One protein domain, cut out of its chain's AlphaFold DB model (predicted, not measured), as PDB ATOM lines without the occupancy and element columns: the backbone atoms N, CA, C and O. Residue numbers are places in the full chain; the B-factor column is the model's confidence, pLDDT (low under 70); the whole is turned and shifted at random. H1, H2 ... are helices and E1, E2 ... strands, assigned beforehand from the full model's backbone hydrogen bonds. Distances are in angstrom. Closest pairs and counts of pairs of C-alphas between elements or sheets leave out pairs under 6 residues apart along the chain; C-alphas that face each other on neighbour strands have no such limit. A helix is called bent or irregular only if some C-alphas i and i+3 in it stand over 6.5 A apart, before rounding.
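AT A GLANCE: This is residues 369 to 484 of the 624 residues of an uncharacterized protein of Colletotrichum orbiculare (strain 104-T / ATCC 96160 / CBS 514.97 / LARS 414 / MAFF 240422) (UniProt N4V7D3). A small ribbon of two strands, E1 and E2, lies at the open end of a long helical hairpin, H3 and H4, with H1 alongside part of H3. The short H5 is near the hairpin at this end, and a loose loop holding H2 reaches past it, with residues 389 to 395 sticking out. The printed part has 116 residues, with five named helices and two named strands in the order H1, H2, E1, H3, H4, H5, E2; the sheet is antiparallel and the class mostly helix. The whole is loose, with a radius of gyration of the C-alphas of 17.9 A, and a rod spanning 60 by 28 by 19 A.

IN THESE COORDINATES: E1 is residues 407 to 410 and E2 residues 480 to 483. H3, residues 412 to 435, is 32.7 A long from C-alpha 412 at (-22.140, 41.878, 2.679). H4, residues 445 to 467, is 35.3 A long and ends at (-21.842, 29.499, 7.594); it is irregular, but only just, with C-alphas 464 and 467 7.0 A apart. H1 is residues 369 to 381, 17.9 A, H2 393 to 398 and H5 473 to 477.

HOW THE PARTS SIT: E1 and E2 are antiparallel at 154 degrees, with N 407 and O 483 2.9 A apart, within hydrogen-bond range. The hairpin of H3 and H4 touches closest at the C-alphas of Ala 433 and Pro 445, 4.4 A, at a shallow tilt of 10 degrees, opposite ways. H1 touches residues 417 to 425 of H3, closest at the C-alphas of Val 376 and Ser 421, 6.4 A. H5 is close to but not clearly touching H4, with the C-alphas of Lys 464 and Phe 476 7.2 A apart. H2 and H3 are apart. Every O i to N i+4 pair is within hydrogen-bond range in H2, H3 and H5; H1 has 8 of 9 and H4 17 of 19.

THE WHOLE: The C-alphas of Lys 394 and Pro 441, the farthest apart, are 61.0 A apart. The printed part has no cut. H1 to H2 is a long link of 11 residues. Mean pLDDT of the printed part is 75.8; residues 369 to 394, 437 to 443 and 445 are under 70.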
ATOM      1  N   ILE A 369     -10.767  32.129 -16.752       44.28
ATOM      2  CA  ILE A 369     -11.034  30.765 -16.292       44.28
ATOM      3  C   ILE A 369     -10.112  30.404 -15.124       44.28
ATOM      4  O   ILE A 369     -10.613  29.889 -14.131       44.28
ATOM      5  N   ASP A 370      -8.821  30.761 -15.169       41.97
ATOM      6  CA  ASP A 370      -7.912  30.597 -14.021       41.97
ATOM      7  C   ASP A 370      -8.384  31.422 -12.821       41.97
ATOM      8  O   ASP A 370      -8.372  30.952 -11.687       41.97
ATOM      9  N   LEU A 371      -8.871  32.642 -13.072       44.28
ATOM     10  CA  LEU A 371      -9.440  33.482 -12.025       44.28
ATOM     11  C   LEU A 371     -10.669  32.816 -11.392       44.28
ATOM     12  O   LEU A 371     -10.748  32.746 -10.175       44.28
ATOM     13  N   VAL A 372     -11.611  32.285 -12.175       48.91
ATOM     14  CA  VAL A 372     -12.822  31.627 -11.653       48.91
ATOM     15  C   VAL A 372     -12.491  30.294 -10.969       48.91
ATOM     16  O   VAL A 372     -13.003  30.022  -9.884       48.91
ATOM     17  N   ALA A 373     -11.593  29.495 -11.546       52.12
ATOM     18  CA  ALA A 373     -11.155  28.209 -11.007       52.12
ATOM     19  C   ALA A 373     -10.315  28.344  -9.728       52.12
ATOM     20  O   ALA A 373     -10.295  27.415  -8.928       52.12
ATOM     21  N   ILE A 374      -9.653  29.485  -9.509       53.00
ATOM     22  CA  ILE A 374      -8.940  29.789  -8.261       53.00
ATOM     23  C   ILE A 374      -9.879  30.469  -7.263       53.00
ATOM     24  O   ILE A 374      -9.910  30.079  -6.101       53.00
ATOM     25  N   MET A 375     -10.680  31.446  -7.698       48.62
ATOM     26  CA  MET A 375     -11.529  32.262  -6.823       48.62
ATOM     27  C   MET A 375     -12.726  31.503  -6.263       48.62
ATOM     28  O   MET A 375     -13.104  31.772  -5.130       48.62
ATOM     29  N   VAL A 376     -13.325  30.565  -7.004       53.72
ATOM     30  CA  VAL A 376     -14.457  29.775  -6.492       53.72
ATOM     31  C   VAL A 376     -13.996  28.855  -5.350       53.72
ATOM     32  O   VAL A 376     -14.570  28.941  -4.266       53.72
ATOM     33  N   PRO A 377     -12.915  28.060  -5.492       51.47
ATOM     34  CA  PRO A 377     -12.343  27.324  -4.373       51.47
ATOM     35  C   PRO A 377     -11.779  28.224  -3.274       51.47
ATOM     36  O   PRO A 377     -11.987  27.897  -2.120       51.47
ATOM     37  N   LEU A 378     -11.128  29.360  -3.568       48.88
ATOM     38  CA  LEU A 378     -10.647  30.281  -2.521       48.88
ATOM     39  C   LEU A 378     -11.797  30.890  -1.710       48.88
ATOM     40  O   LEU A 378     -11.709  30.961  -0.489       48.88
ATOM     41  N   ALA A 379     -12.877  31.316  -2.371       49.84
ATOM     42  CA  ALA A 379     -14.048  31.897  -1.717       49.84
ATOM     43  C   ALA A 379     -14.796  30.868  -0.858       49.84
ATOM     44  O   ALA A 379     -15.374  31.230   0.166       49.84
ATOM     45  N   LEU A 380     -14.762  29.593  -1.259       50.69
ATOM     46  CA  LEU A 380     -15.365  28.484  -0.518       50.69
ATOM     47  C   LEU A 380     -14.436  27.899   0.565       50.69
ATOM     48  O   LEU A 380     -14.928  27.459   1.598       50.69
ATOM     49  N   ALA A 381     -13.117  27.883   0.352       45.09
ATOM     50  CA  ALA A 381     -12.132  27.227   1.222       45.09
ATOM     51  C   ALA A 381     -11.421  28.180   2.191       45.09
ATOM     52  O   ALA A 381     -10.828  27.736   3.171       45.09
ATOM     53  N   SER A 382     -11.429  29.484   1.930       47.81
ATOM     54  CA  SER A 382     -10.805  30.485   2.794       47.81
ATOM     55  C   SER A 382     -11.625  31.770   2.789       47.81
ATOM     56  O   SER A 382     -11.245  32.758   2.152       47.81
ATOM     57  N   PRO A 383     -12.728  31.816   3.562       50.53
ATOM     58  CA  PRO A 383     -13.388  33.084   3.865       50.53
ATOM     59  C   PRO A 383     -12.400  34.121   4.453       50.53
ATOM     60  O   PRO A 383     -12.633  35.327   4.340       50.53
ATOM     61  N   ASP A 384     -11.266  33.685   5.012       45.62
ATOM     62  CA  ASP A 384     -10.178  34.498   5.576       45.62
ATOM     63  C   ASP A 384      -9.549  35.529   4.623       45.62
ATOM     64  O   ASP A 384      -9.008  36.526   5.092       45.62
ATOM     65  N   LEU A 385      -9.679  35.371   3.301       46.50
ATOM     66  CA  LEU A 385      -9.126  36.313   2.310       46.50
ATOM     67  C   LEU A 385      -9.995  37.559   2.054       46.50
ATOM     68  O   LEU A 385      -9.669  38.398   1.212       46.50
ATOM     69  N   GLY A 386     -11.090  37.722   2.799       41.34
ATOM     70  CA  GLY A 386     -11.875  38.952   2.803       41.34
ATOM     71  C   GLY A 386     -11.101  40.110   3.437       41.34
ATOM     72  O   GLY A 386     -11.021  40.204   4.659       41.34
ATOM     73  N   PHE A 387     -10.573  41.009   2.602       39.12
ATOM     74  CA  PHE A 387     -10.074  42.331   2.991       39.12
ATOM     75  C   PHE A 387     -11.043  43.008   3.979       39.12
ATOM     76  O   PHE A 387     -12.125  43.453   3.600       39.12
ATOM     77  N   GLY A 388     -10.655  43.092   5.252       37.66
ATOM     78  CA  GLY A 388     -11.484  43.670   6.305       37.66
ATOM     79  C   GLY A 388     -10.639  44.049   7.509       37.66
ATOM     80  O   GLY A 388     -10.299  43.208   8.333       37.66
ATOM     81  N   PHE A 389     -10.284  45.331   7.573       39.50
ATOM     82  CA  PHE A 389      -9.602  45.983   8.687       39.50
ATOM     83  C   PHE A 389     -10.186  45.582  10.052       39.50
ATOM     84  O   PHE A 389     -11.400  45.446  10.198       39.50
ATOM     85  N   SER A 390      -9.313  45.485  11.060       39.72
ATOM     86  CA  SER A 390      -9.668  45.374  12.479       39.72
ATOM     87  C   SER A 390     -10.508  46.587  12.910       39.72
ATOM     88  O   SER A 390     -10.000  47.611  13.363       39.72
ATOM     89  N   SER A 391     -11.818  46.516  12.693       53.75
ATOM     90  CA  SER A 391     -12.776  47.452  13.264       53.75
ATOM     91  C   SER A 391     -12.912  47.124  14.746       53.75
ATOM     92  O   SER A 391     -13.157  45.968  15.095       53.75
ATOM     93  N   SER A 392     -12.771  48.126  15.615       60.16
ATOM     94  CA  SER A 392     -12.922  47.963  17.066       60.16
ATOM     95  C   SER A 392     -14.200  47.179  17.399       60.16
ATOM     96  O   SER A 392     -15.267  47.495  16.872       60.16
ATOM     97  N   LEU A 393     -14.104  46.194  18.296       66.44
ATOM     98  CA  LEU A 393     -15.192  45.324  18.771       66.44
ATOM     99  C   LEU A 393     -16.508  46.089  19.019       66.44
ATOM    100  O   LEU A 393     -17.581  45.683  18.578       66.44
ATOM    101  N   LYS A 394     -16.406  47.293  19.593       69.25
ATOM    102  CA  LYS A 394     -17.540  48.187  19.869       69.25
ATOM    103  C   LYS A 394     -18.276  48.678  18.615       69.25
ATOM    104  O   LYS A 394     -19.487  48.877  18.648       69.25
ATOM    105  N   THR A 395     -17.560  48.897  17.514       73.75
ATOM    106  CA  THR A 395     -18.159  49.289  16.227       73.75
ATOM    107  C   THR A 395     -18.867  48.121  15.553       73.75
ATOM    108  O   THR A 395     -19.935  48.321  14.984       73.75
ATOM    109  N   LYS A 396     -18.323  46.908  15.699       73.56
ATOM    110  CA  LYS A 396     -18.869  45.680  15.116       73.56
ATOM    111  C   LYS A 396     -20.147  45.229  15.822       73.56
ATOM    112  O   LYS A 396     -21.125  44.913  15.166       73.56
ATOM    113  N   ILE A 397     -20.186  45.312  17.151       78.12
ATOM    114  CA  ILE A 397     -21.386  44.975  17.936       78.12
ATOM    115  C   ILE A 397     -22.521  45.976  17.699       78.12
ATOM    116  O   ILE A 397     -23.690  45.615  17.750       78.12
ATOM    117  N   ARG A 398     -22.206  47.242  17.393       80.50
ATOM    118  CA  ARG A 398     -23.234  48.264  17.136       80.50
ATOM    119  C   ARG A 398     -24.063  47.975  15.880       80.50
ATOM    120  O   ARG A 398     -25.185  48.466  15.789       80.50
ATOM    121  N   SER A 399     -23.525  47.225  14.918       82.88
ATOM    122  CA  SER A 399     -24.285  46.812  13.736       82.88
ATOM    123  C   SER A 399     -25.135  45.563  13.974       82.88
ATOM    124  O   SER A 399     -25.935  45.219  13.111       82.88
ATOM    125  N   TRP A 400     -24.986  44.881  15.112       87.81
ATOM    126  CA  TRP A 400     -25.758  43.675  15.402       87.81
ATOM    127  C   TRP A 400     -27.175  44.033  15.825       87.81
ATOM    128  O   TRP A 400     -27.409  44.992  16.564       87.81
ATOM    129  N   ARG A 401     -28.133  43.238  15.350       87.25
ATOM    130  CA  ARG A 401     -29.522  43.321  15.798       87.25
ATOM    131  C   ARG A 401     -29.798  42.145  16.714       87.25
ATOM    132  O   ARG A 401     -29.709  40.996  16.291       87.25
ATOM    133  N   PHE A 402     -30.104  42.468  17.963       87.94
ATOM    134  CA  PHE A 402     -30.481  41.501  18.980       87.94
ATOM    135  C   PHE A 402     -31.987  41.261  18.902       87.94
ATOM    136  O   PHE A 402     -32.772  42.185  19.122       87.94
ATOM    137  N   GLU A 403     -32.369  40.034  18.573       87.62
ATOM    138  CA  GLU A 403     -33.734  39.530  18.682       87.62
ATOM    139  C   GLU A 403     -33.836  38.618  19.923       87.62
ATOM    140  O   GLU A 403     -32.806  38.266  20.509       87.62
ATOM    141  N   PRO A 404     -35.051  38.275  20.392       86.00
ATOM    142  CA  PRO A 404     -35.220  37.454  21.593       86.00
ATOM    143  C   PRO A 404     -34.553  36.074  21.496       86.00
ATOM    144  O   PRO A 404     -34.015  35.584  22.482       86.00
ATOM    145  N   ASP A 405     -34.557  35.468  20.311       88.44
ATOM    146  CA  ASP A 405     -34.098  34.103  20.040       88.44
ATOM    147  C   ASP A 405     -32.888  34.027  19.093       88.44
ATOM    148  O   ASP A 405     -32.315  32.953  18.902       88.44
ATOM    149  N   SER A 406     -32.482  35.143  18.480       89.12
ATOM    150  CA  SER A 406     -31.417  35.153  17.475       89.12
ATOM    151  C   SER A 406     -30.636  36.467  17.418       89.12
ATOM    152  O   SER A 406     -31.074  37.523  17.883       89.12
ATOM    153  N   ILE A 407     -29.441  36.407  16.831       90.38
ATOM    154  CA  ILE A 407     -28.610  37.579  16.548       90.38
ATOM    155  C   ILE A 407     -28.462  37.702  15.040       90.38
ATOM    156  O   ILE A 407     -27.947  36.798  14.383       90.38
ATOM    157  N   THR A 408     -28.884  38.835  14.484       90.81
ATOM    158  CA  THR A 408     -28.717  39.108  13.053       90.81
ATOM    159  C   THR A 408     -27.464  39.941  12.804       90.81
ATOM    160  O   THR A 408     -27.301  41.028  13.372       90.81
ATOM    161  N   ILE A 409     -26.599  39.444  11.919       91.06
ATOM    162  CA  ILE A 409     -25.314  40.043  11.545       91.06
ATOM    163  C   ILE A 409     -25.307  40.312  10.037       91.06
ATOM    164  O   ILE A 409     -25.617  39.432   9.234       91.06
ATOM    165  N   ASP A 410     -24.949  41.532   9.636       89.56
ATOM    166  CA  ASP A 410     -24.776  41.880   8.223       89.56
ATOM    167  C   ASP A 410     -23.434  41.318   7.698       89.56
ATOM    168  O   ASP A 410     -22.366  41.621   8.237       89.56
ATOM    169  N   CYS A 411     -23.478  40.542   6.609       86.62
ATOM    170  CA  CYS A 411     -22.327  39.871   5.985       86.62
ATOM    171  C   CYS A 411     -22.191  40.189   4.479       86.62
ATOM    172  O   CYS A 411     -22.121  39.273   3.651       86.62
ATOM    173  N   PRO A 412     -22.111  41.476   4.086       87.06
ATOM    174  CA  PRO A 412     -22.140  41.878   2.679       87.06
ATOM    175  C   PRO A 412     -20.931  41.396   1.877       87.06
ATOM    176  O   PRO A 412     -21.066  41.124   0.690       87.06
ATOM    177  N   VAL A 413     -19.760  41.260   2.506       85.25
ATOM    178  CA  VAL A 413     -18.526  40.860   1.810       85.25
ATOM    179  C   VAL A 413     -18.591  39.402   1.367       85.25
ATOM    180  O   VAL A 413     -18.368  39.113   0.198       85.25
ATOM    181  N   TYR A 414     -18.930  38.486   2.279       86.31
ATOM    182  CA  TYR A 414     -19.017  37.059   1.963       86.31
ATOM    183  C   TYR A 414     -20.079  36.799   0.894       86.31
ATOM    184  O   TYR A 414     -19.791  36.222  -0.152       86.31
ATOM    185  N   VAL A 415     -21.296  37.291   1.132       89.06
ATOM    186  CA  VAL A 415     -22.407  37.080   0.207       89.06
ATOM    187  C   VAL A 415     -22.126  37.773  -1.130       89.06
ATOM    188  O   VAL A 415     -22.342  37.180  -2.183       89.06
ATOM    189  N   GLY A 416     -21.545  38.975  -1.110       88.00
ATOM    190  CA  GLY A 416     -21.113  39.685  -2.312       88.00
ATOM    191  C   GLY A 416     -20.069  38.922  -3.131       88.00
ATOM    192  O   GLY A 416     -20.179  38.887  -4.353       88.00
ATOM    193  N   LEU A 417     -19.102  38.255  -2.491       88.12
ATOM    194  CA  LEU A 417     -18.127  37.401  -3.182       88.12
ATOM    195  C   LEU A 417     -18.784  36.167  -3.806       88.12
ATOM    196  O   LEU A 417     -18.491  35.836  -4.953       88.12
ATOM    197  N   VAL A 418     -19.704  35.519  -3.089       89.94
ATOM    198  CA  VAL A 418     -20.445  34.359  -3.603       89.94
ATOM    199  C   VAL A 418     -21.286  34.765  -4.817       89.94
ATOM    200  O   VAL A 418     -21.152  34.146  -5.871       89.94
ATOM    201  N   PHE A 419     -22.077  35.838  -4.721       91.00
ATOM    202  CA  PHE A 419     -22.847  36.357  -5.861       91.00
ATOM    203  C   PHE A 419     -21.950  36.828  -7.006       91.00
ATOM    204  O   PHE A 419     -22.248  36.571  -8.168       91.00
ATOM    205  N   GLY A 420     -20.829  37.482  -6.704       90.19
ATOM    206  CA  GLY A 420     -19.850  37.879  -7.712       90.19
ATOM    207  C   GLY A 420     -19.302  36.674  -8.477       90.19
ATOM    208  O   GLY A 420     -19.245  36.696  -9.704       90.19
ATOM    209  N   SER A 421     -18.973  35.592  -7.766       87.69
ATOM    210  CA  SER A 421     -18.475  34.353  -8.368       87.69
ATOM    211  C   SER A 421     -19.519  33.667  -9.251       87.69
ATOM    212  O   SER A 421     -19.187  33.169 -10.324       87.69
ATOM    213  N   THR A 422     -20.792  33.692  -8.855       91.38
ATOM    214  CA  THR A 422     -21.872  33.038  -9.602       91.38
ATOM    215  C   THR A 422     -22.268  33.851 -10.827       91.38
ATOM    216  O   THR A 422     -22.466  33.281 -11.897       91.38
ATOM    217  N   VAL A 423     -22.279  35.182 -10.720       90.88
ATOM    218  CA  VAL A 423     -22.429  36.083 -11.870       90.88
ATOM    219  C   VAL A 423     -21.272  35.903 -12.849       90.88
ATOM    220  O   VAL A 423     -21.519  35.824 -14.050       90.88
ATOM    221  N   LEU A 424     -20.028  35.790 -12.370       90.00
ATOM    222  CA  LEU A 424     -18.867  35.527 -13.226       90.00
ATOM    223  C   LEU A 424     -18.969  34.175 -13.932       90.00
ATOM    224  O   LEU A 424     -18.704  34.112 -15.129       90.00
ATOM    225  N   LEU A 425     -19.396  33.122 -13.227       89.75
ATOM    226  CA  LEU A 425     -19.644  31.809 -13.825       89.75
ATOM    227  C   LEU A 425     -20.688  31.913 -14.937       89.75
ATOM    228  O   LEU A 425     -20.395  31.572 -16.084       89.75
ATOM    229  N   VAL A 426     -21.879  32.436 -14.632       92.00
ATOM    230  CA  VAL A 426     -22.986  32.538 -15.596       92.00
ATOM    231  C   VAL A 426     -22.593  33.402 -16.793       92.00
ATOM    232  O   VAL A 426     -22.784  32.990 -17.936       92.00
ATOM    233  N   THR A 427     -21.978  34.563 -16.553       91.19
ATOM    234  CA  THR A 427     -21.499  35.456 -17.620       91.19
ATOM    235  C   THR A 427     -20.418  34.779 -18.457       91.19
ATOM    236  O   THR A 427     -20.454  34.877 -19.677       91.19
ATOM    237  N   GLY A 428     -19.496  34.044 -17.831       87.44
ATOM    238  CA  GLY A 428     -18.496  33.233 -18.524       87.44
ATOM    239  C   GLY A 428     -19.133  32.153 -19.399       87.44
ATOM    240  O   GLY A 428     -18.742  31.999 -20.548       87.44
ATOM    241  N   GLY A 429     -20.175  31.477 -18.904       87.69
ATOM    242  CA  GLY A 429     -20.951  30.496 -19.669       87.69
ATOM    243  C   GLY A 429     -21.630  31.108 -20.898       87.69
ATOM    244  O   GLY A 429     -21.524  30.555 -21.992       87.69
ATOM    245  N   PHE A 430     -22.248  32.283 -20.743       86.25
ATOM    246  CA  PHE A 430     -22.837  33.030 -21.860       86.25
ATOM    247  C   PHE A 430     -21.787  33.525 -22.856       86.25
ATOM    248  O   PHE A 430     -21.982  33.403 -24.063       86.25
ATOM    249  N   LEU A 431     -20.668  34.074 -22.379       86.81
ATOM    250  CA  LEU A 431     -19.576  34.519 -23.243       86.81
ATOM    251  C   LEU A 431     -19.004  33.351 -24.042       86.81
ATOM    252  O   LEU A 431     -18.758  33.515 -25.232       86.81
ATOM    253  N   CYS A 432     -18.865  32.171 -23.434       81.25
ATOM    254  CA  CYS A 432     -18.526  30.957 -24.164       81.25
ATOM    255  C   CYS A 432     -19.576  30.661 -25.242       81.25
ATOM    256  O   CYS A 432     -19.199  30.496 -26.392       81.25
ATOM    257  N   ALA A 433     -20.875  30.696 -24.936       80.88
ATOM    258  CA  ALA A 433     -21.916  30.426 -25.933       80.88
ATOM    259  C   ALA A 433     -21.878  31.382 -27.144       80.88
ATOM    260  O   ALA A 433     -22.042  30.944 -28.280       80.88
ATOM    261  N   PHE A 434     -21.624  32.677 -26.926       79.81
ATOM    262  CA  PHE A 434     -21.604  33.669 -28.009       79.81
ATOM    263  C   PHE A 434     -20.268  33.747 -28.755       79.81
ATOM    264  O   PHE A 434     -20.259  33.868 -29.975       79.81
ATOM    265  N   LEU A 435     -19.133  33.681 -28.052       80.25
ATOM    266  CA  LEU A 435     -17.806  33.804 -28.670       80.25
ATOM    267  C   LEU A 435     -17.367  32.512 -29.366       80.25
ATOM    268  O   LEU A 435     -16.558  32.545 -30.292       80.25
ATOM    269  N   VAL A 436     -17.906  31.376 -28.923       73.69
ATOM    270  CA  VAL A 436     -17.632  30.049 -29.484       73.69
ATOM    271  C   VAL A 436     -18.724  29.632 -30.486       73.69
ATOM    272  O   VAL A 436     -18.596  28.592 -31.119       73.69
ATOM    273  N   GLY A 437     -19.746  30.475 -30.700       51.84
ATOM    274  CA  GLY A 437     -21.036  30.180 -31.345       51.84
ATOM    275  C   GLY A 437     -21.044  29.613 -32.771       51.84
ATOM    276  O   GLY A 437     -22.093  29.170 -33.223       51.84
ATOM    277  N   GLU A 438     -19.907  29.558 -33.463       55.91
ATOM    278  CA  GLU A 438     -19.759  28.825 -34.738       55.91
ATOM    279  C   GLU A 438     -18.516  27.923 -34.779       55.91
ATOM    280  O   GLU A 438     -18.260  27.247 -35.770       55.91
ATOM    281  N   ARG A 439     -17.704  27.917 -33.717       53.72
ATOM    282  CA  ARG A 439     -16.347  27.358 -33.755       53.72
ATOM    283  C   ARG A 439     -16.260  25.896 -33.390       53.72
ATOM    284  O   ARG A 439     -15.162  25.350 -33.483       53.72
ATOM    285  N   VAL A 440     -17.362  25.278 -32.961       60.34
ATOM    286  CA  VAL A 440     -17.298  23.869 -32.609       60.34
ATOM    287  C   VAL A 440     -18.429  23.028 -33.189       60.34
ATOM    288  O   VAL A 440     -19.573  23.123 -32.744       60.34
ATOM    289  N   PRO A 441     -18.118  22.216 -34.214       55.22
ATOM    290  CA  PRO A 441     -19.103  21.395 -34.888       55.22
ATOM    291  C   PRO A 441     -19.645  20.332 -33.930       55.22
ATOM    292  O   PRO A 441     -18.902  19.650 -33.225       55.22
ATOM    293  N   GLY A 442     -20.973  20.212 -33.890       68.62
ATOM    294  CA  GLY A 442     -21.679  19.161 -33.157       68.62
ATOM    295  C   GLY A 442     -22.137  19.513 -31.741       68.62
ATOM    296  O   GLY A 442     -23.057  18.850 -31.270       68.62
ATOM    297  N   VAL A 443     -21.609  20.564 -31.103       67.31
ATOM    298  CA  VAL A 443     -22.025  20.969 -29.746       67.31
ATOM    299  C   VAL A 443     -22.885  22.215 -29.805       67.31
ATOM    300  O   VAL A 443     -22.538  23.193 -30.462       67.31
ATOM    301  N   ASP A 444     -24.024  22.176 -29.118       73.25
ATOM    302  CA  ASP A 444     -24.856  23.363 -28.964       73.25
ATOM    303  C   ASP A 444     -24.162  24.338 -27.987       73.25
ATOM    304  O   ASP A 444     -23.979  23.992 -26.815       73.25
ATOM    305  N   PRO A 445     -23.777  25.560 -28.409       69.25
ATOM    306  CA  PRO A 445     -23.131  26.540 -27.533       69.25
ATOM    307  C   PRO A 445     -23.953  26.853 -26.271       69.25
ATOM    308  O   PRO A 445     -23.399  27.232 -25.234       69.25
ATOM    309  N   PHE A 446     -25.273  26.646 -26.318       76.88
ATOM    310  CA  PHE A 446     -26.156  26.835 -25.172       76.88
ATOM    311  C   PHE A 446     -25.983  25.780 -24.067       76.88
ATOM    312  O   PHE A 446     -26.293  26.070 -22.907       76.88
ATOM    313  N   ASN A 447     -25.405  24.609 -24.350       80.75
ATOM    314  CA  ASN A 447     -25.148  23.598 -23.320       80.75
ATOM    315  C   ASN A 447     -24.071  24.051 -22.323       80.75
ATOM    316  O   ASN A 447     -24.229  23.851 -21.119       80.75
ATOM    317  N   PHE A 448     -23.046  24.787 -22.767       79.25
ATOM    318  CA  PHE A 448     -22.074  25.416 -21.858       79.25
ATOM    319  C   PHE A 448     -22.722  26.418 -20.907       79.25
ATOM    320  O   PHE A 448     -22.364  26.494 -19.729       79.25
ATOM    321  N   THR A 449     -23.706  27.164 -21.412       85.56
ATOM    322  CA  THR A 449     -24.496  28.066 -20.577       85.56
ATOM    323  C   THR A 449     -25.230  27.247 -19.518       85.56
ATOM    324  O   THR A 449     -25.070  27.529 -18.332       85.56
ATOM    325  N   MET A 450     -25.933  26.178 -19.903       86.06
ATOM    326  CA  MET A 450     -26.638  25.291 -18.966       86.06
ATOM    327  C   MET A 450     -25.724  24.715 -17.874       86.06
ATOM    328  O   MET A 450     -26.060  24.812 -16.693       86.06
ATOM    329  N   PHE A 451     -24.552  24.179 -18.228       83.56
ATOM    330  CA  PHE A 451     -23.594  23.671 -17.237       83.56
ATOM    331  C   PHE A 451     -23.120  24.762 -16.278       83.56
ATOM    332  O   PHE A 451     -23.075  24.542 -15.067       83.56
ATOM    333  N   SER A 452     -22.821  25.954 -16.794       87.31
ATOM    334  CA  SER A 452     -22.428  27.084 -15.955       87.31
ATOM    335  C   SER A 452     -23.531  27.485 -14.968       87.31
ATOM    336  O   SER A 452     -23.255  27.692 -13.785       87.31
ATOM    337  N   TRP A 453     -24.795  27.506 -15.405       90.44
ATOM    338  CA  TRP A 453     -25.943  27.744 -14.524       90.44
ATOM    339  C   TRP A 453     -26.072  26.682 -13.428       90.44
ATOM    340  O   TRP A 453     -26.326  27.029 -12.274       90.44
ATOM    341  N   ILE A 454     -25.864  25.404 -13.758       88.12
ATOM    342  CA  ILE A 454     -25.904  24.305 -12.781       88.12
ATOM    343  C   ILE A 454     -24.793  24.474 -11.738       88.12
ATOM    344  O   ILE A 454     -25.061  24.401 -10.537       88.12
ATOM    345  N   VAL A 455     -23.560  24.752 -12.173       85.56
ATOM    346  CA  VAL A 455     -22.418  24.969 -11.270       85.56
ATOM    347  C   VAL A 455     -22.638  26.207 -10.401       85.56
ATOM    348  O   VAL A 455     -22.438  26.144  -9.190       85.56
ATOM    349  N   ALA A 456     -23.115  27.315 -10.972       89.94
ATOM    350  CA  ALA A 456     -23.444  28.523 -10.220       89.94
ATOM    351  C   ALA A 456     -24.546  28.267  -9.174       89.94
ATOM    352  O   ALA A 456     -24.430  28.707  -8.029       89.94
ATOM    353  N   GLY A 457     -25.587  27.509  -9.531       89.12
ATOM    354  CA  GLY A 457     -26.633  27.088  -8.600       89.12
ATOM    355  C   GLY A 457     -26.088  26.232  -7.455       89.12
ATOM    356  O   GLY A 457     -26.428  26.463  -6.295       89.12
ATOM    357  N   PHE A 458     -25.187  25.296  -7.758       87.25
ATOM    358  CA  PHE A 458     -24.524  24.474  -6.747       87.25
ATOM    359  C   PHE A 458     -23.650  25.308  -5.801       87.25
ATOM    360  O   PHE A 458     -23.737  25.137  -4.588       87.25
ATOM    361  N   VAL A 459     -22.863  26.252  -6.330       86.00
ATOM    362  CA  VAL A 459     -22.038  27.167  -5.522       86.00
ATOM    363  C   VAL A 459     -22.908  27.999  -4.576       86.00
ATOM    364  O   VAL A 459     -22.573  28.114  -3.398       86.00
ATOM    365  N   LEU A 460     -24.051  28.523  -5.040       89.25
ATOM    366  CA  LEU A 460     -24.998  29.252  -4.183       89.25
ATOM    367  C   LEU A 460     -25.564  28.376  -3.062       89.25
ATOM    368  O   LEU A 460     -25.652  28.824  -1.920       89.25
ATOM    369  N   LEU A 461     -25.942  27.134  -3.376       87.56
ATOM    370  CA  LEU A 461     -26.466  26.191  -2.388       87.56
ATOM    371  C   LEU A 461     -25.409  25.817  -1.345       87.56
ATOM    372  O   LEU A 461     -25.699  25.863  -0.152       87.56
ATOM    373  N   ALA A 462     -24.187  25.510  -1.782       85.06
ATOM    374  CA  ALA A 462     -23.081  25.174  -0.892       85.06
ATOM    375  C   ALA A 462     -22.718  26.354   0.023       85.06
ATOM    376  O   ALA A 462     -22.601  26.182   1.238       85.06
ATOM    377  N   ALA A 463     -22.610  27.562  -0.538       85.62
ATOM    378  CA  ALA A 463     -22.305  28.775   0.218       85.62
ATOM    379  C   ALA A 463     -23.380  29.100   1.265       85.62
ATOM    380  O   ALA A 463     -23.064  29.454   2.400       85.62
ATOM    381  N   LYS A 464     -24.659  28.917   0.918       86.19
ATOM    382  CA  LYS A 464     -25.777  29.080   1.855       86.19
ATOM    383  C   LYS A 464     -25.653  28.149   3.067       86.19
ATOM    384  O   LYS A 464     -25.975  28.565   4.171       86.19
ATOM    385  N   THR A 465     -25.198  26.911   2.877       85.19
ATOM    386  CA  THR A 465     -25.081  25.918   3.962       85.19
ATOM    387  C   THR A 465     -23.778  25.998   4.756       85.19
ATOM    388  O   THR A 465     -23.625  25.289   5.743       85.19
ATOM    389  N   TYR A 466     -22.817  26.816   4.317       83.44
ATOM    390  CA  TYR A 466     -21.464  26.799   4.872       83.44
ATOM    391  C   TYR A 466     -21.352  27.506   6.230       83.44
ATOM    392  O   TYR A 466     -20.683  27.004   7.127       83.44
ATOM    393  N   LEU A 467     -21.985  28.675   6.384       78.38
ATOM    394  CA  LEU A 467     -21.842  29.499   7.594       78.38
ATOM    395  C   LEU A 467     -22.838  29.141   8.698       78.38
ATOM    396  O   LEU A 467     -22.478  29.166   9.870       78.38
ATOM    397  N   VAL A 468     -24.085  28.858   8.323       80.75
ATOM    398  CA  VAL A 468     -25.186  28.601   9.256       80.75
ATOM    399  C   VAL A 468     -26.027  27.450   8.728       80.75
ATOM    400  O   VAL A 468     -26.306  27.365   7.531       80.75
ATOM    401  N   SER A 469     -26.431  26.577   9.646       75.06
ATOM    402  CA  SER A 469     -27.234  25.386   9.361       75.06
ATOM    403  C   SER A 469     -28.609  25.735   8.765       75.06
ATOM    404  O   SER A 469     -28.984  25.204   7.720       75.06
ATOM    405  N   ASP A 470     -29.305  26.701   9.372       79.31
ATOM    406  CA  ASP A 470     -30.669  27.124   9.026       79.31
ATOM    407  C   ASP A 470     -30.730  28.544   8.423       79.31
ATOM    408  O   ASP A 470     -31.493  29.408   8.860       79.31
ATOM    409  N   TRP A 471     -29.935  28.833   7.389       86.25
ATOM    410  CA  TRP A 471     -29.979  30.157   6.757       86.25
ATOM    411  C   TRP A 471     -31.195  30.307   5.827       86.25
ATOM    412  O   TRP A 471     -31.332  29.578   4.840       86.25
ATOM    413  N   THR A 472     -32.089  31.277   6.060       88.69
ATOM    414  CA  THR A 472     -33.211  31.544   5.138       88.69
ATOM    415  C   THR A 472     -32.733  32.188   3.828       88.69
ATOM    416  O   THR A 472     -31.745  32.916   3.780       88.69
ATOM    417  N   TRP A 473     -33.428  31.926   2.712       87.19
ATOM    418  CA  TRP A 473     -33.094  32.569   1.429       87.19
ATOM    419  C   TRP A 473     -33.318  34.079   1.446       87.19
ATOM    420  O   TRP A 473     -32.582  34.813   0.790       87.19
ATOM    421  N   ARG A 474     -34.321  34.539   2.202       88.69
ATOM    422  CA  ARG A 474     -34.616  35.962   2.357       88.69
ATOM    423  C   ARG A 474     -33.432  36.685   2.984       88.69
ATOM    424  O   ARG A 474     -33.003  37.699   2.447       88.69
ATOM    425  N   ASP A 475     -32.894  36.150   4.074       87.00
ATOM    426  CA  ASP A 475     -31.795  36.797   4.789       87.00
ATOM    427  C   ASP A 475     -30.497  36.704   3.993       87.00
ATOM    428  O   ASP A 475     -29.795  37.705   3.860       87.00
ATOM    429  N   PHE A 476     -30.248  35.565   3.334       87.31
ATOM    430  CA  PHE A 476     -29.127  35.408   2.408       87.31
ATOM    431  C   PHE A 476     -29.132  36.489   1.316       87.31
ATOM    432  O   PHE A 476     -28.131  37.171   1.115       87.31
ATOM    433  N   LEU A 477     -30.273  36.715   0.656       85.62
ATOM    434  CA  LEU A 477     -30.408  37.751  -0.377       85.62
ATOM    435  C   LEU A 477     -30.306  39.176   0.179       85.62
ATOM    436  O   LEU A 477     -29.857  40.079  -0.522       85.62
ATOM    437  N   LEU A 478     -30.701  39.384   1.436       87.94
ATOM    438  CA  LEU A 478     -30.555  40.662   2.133       87.94
ATOM    439  C   LEU A 478     -29.150  40.881   2.708       87.94
ATOM    440  O   LEU A 478     -28.935  41.895   3.372       87.94
ATOM    441  N   LEU A 479     -28.198  39.982   2.431       87.50
ATOM    442  CA  LEU A 479     -26.823  40.028   2.931       87.50
ATOM    443  C   LEU A 479     -26.741  39.913   4.464       87.50
ATOM    444  O   LEU A 479     -25.834  40.467   5.084       87.50
ATOM    445  N   ARG A 480     -27.695  39.208   5.077       89.25
ATOM    446  CA  ARG A 480     -27.839  39.051   6.529       89.25
ATOM    447  C   ARG A 480     -27.773  37.597   6.930       89.25
ATOM    448  O   ARG A 480     -28.336  36.746   6.251       89.25
ATOM    449  N   VAL A 481     -27.140  37.332   8.060       90.31
ATOM    450  CA  VAL A 481     -27.076  36.012   8.678       90.31
ATOM    451  C   VAL A 481     -27.772  36.079  10.028       90.31
ATOM    452  O   VAL A 481     -27.433  36.927  10.849       90.31
ATOM    453  N   THR A 482     -28.744  35.198  10.245       89.62
ATOM    454  CA  THR A 482     -29.415  35.008  11.535       89.62
ATOM    455  C   THR A 482     -28.737  33.856  12.268       89.62
ATOM    456  O   THR A 482     -28.880  32.705  11.858       89.62
ATOM    457  N   CYS A 483     -27.990  34.158  13.323       90.12
ATOM    458  CA  CYS A 483     -27.315  33.166  14.154       90.12
ATOM    459  C   CYS A 483     -28.186  32.825  15.368       90.12
ATOM    460  O   CYS A 483     -28.737  33.728  16.007       90.12
ATOM    461  N   ARG A 484     -28.295  31.538  15.701       89.19
ATOM    462  CA  ARG A 484     -29.057  31.045  16.863       89.19
ATOM    463  C   ARG A 484     -28.174  30.511  17.978       89.19
ATOM    464  O   ARG A 484     -28.673  30.331  19.087       89.19
TER     465      ARG A 484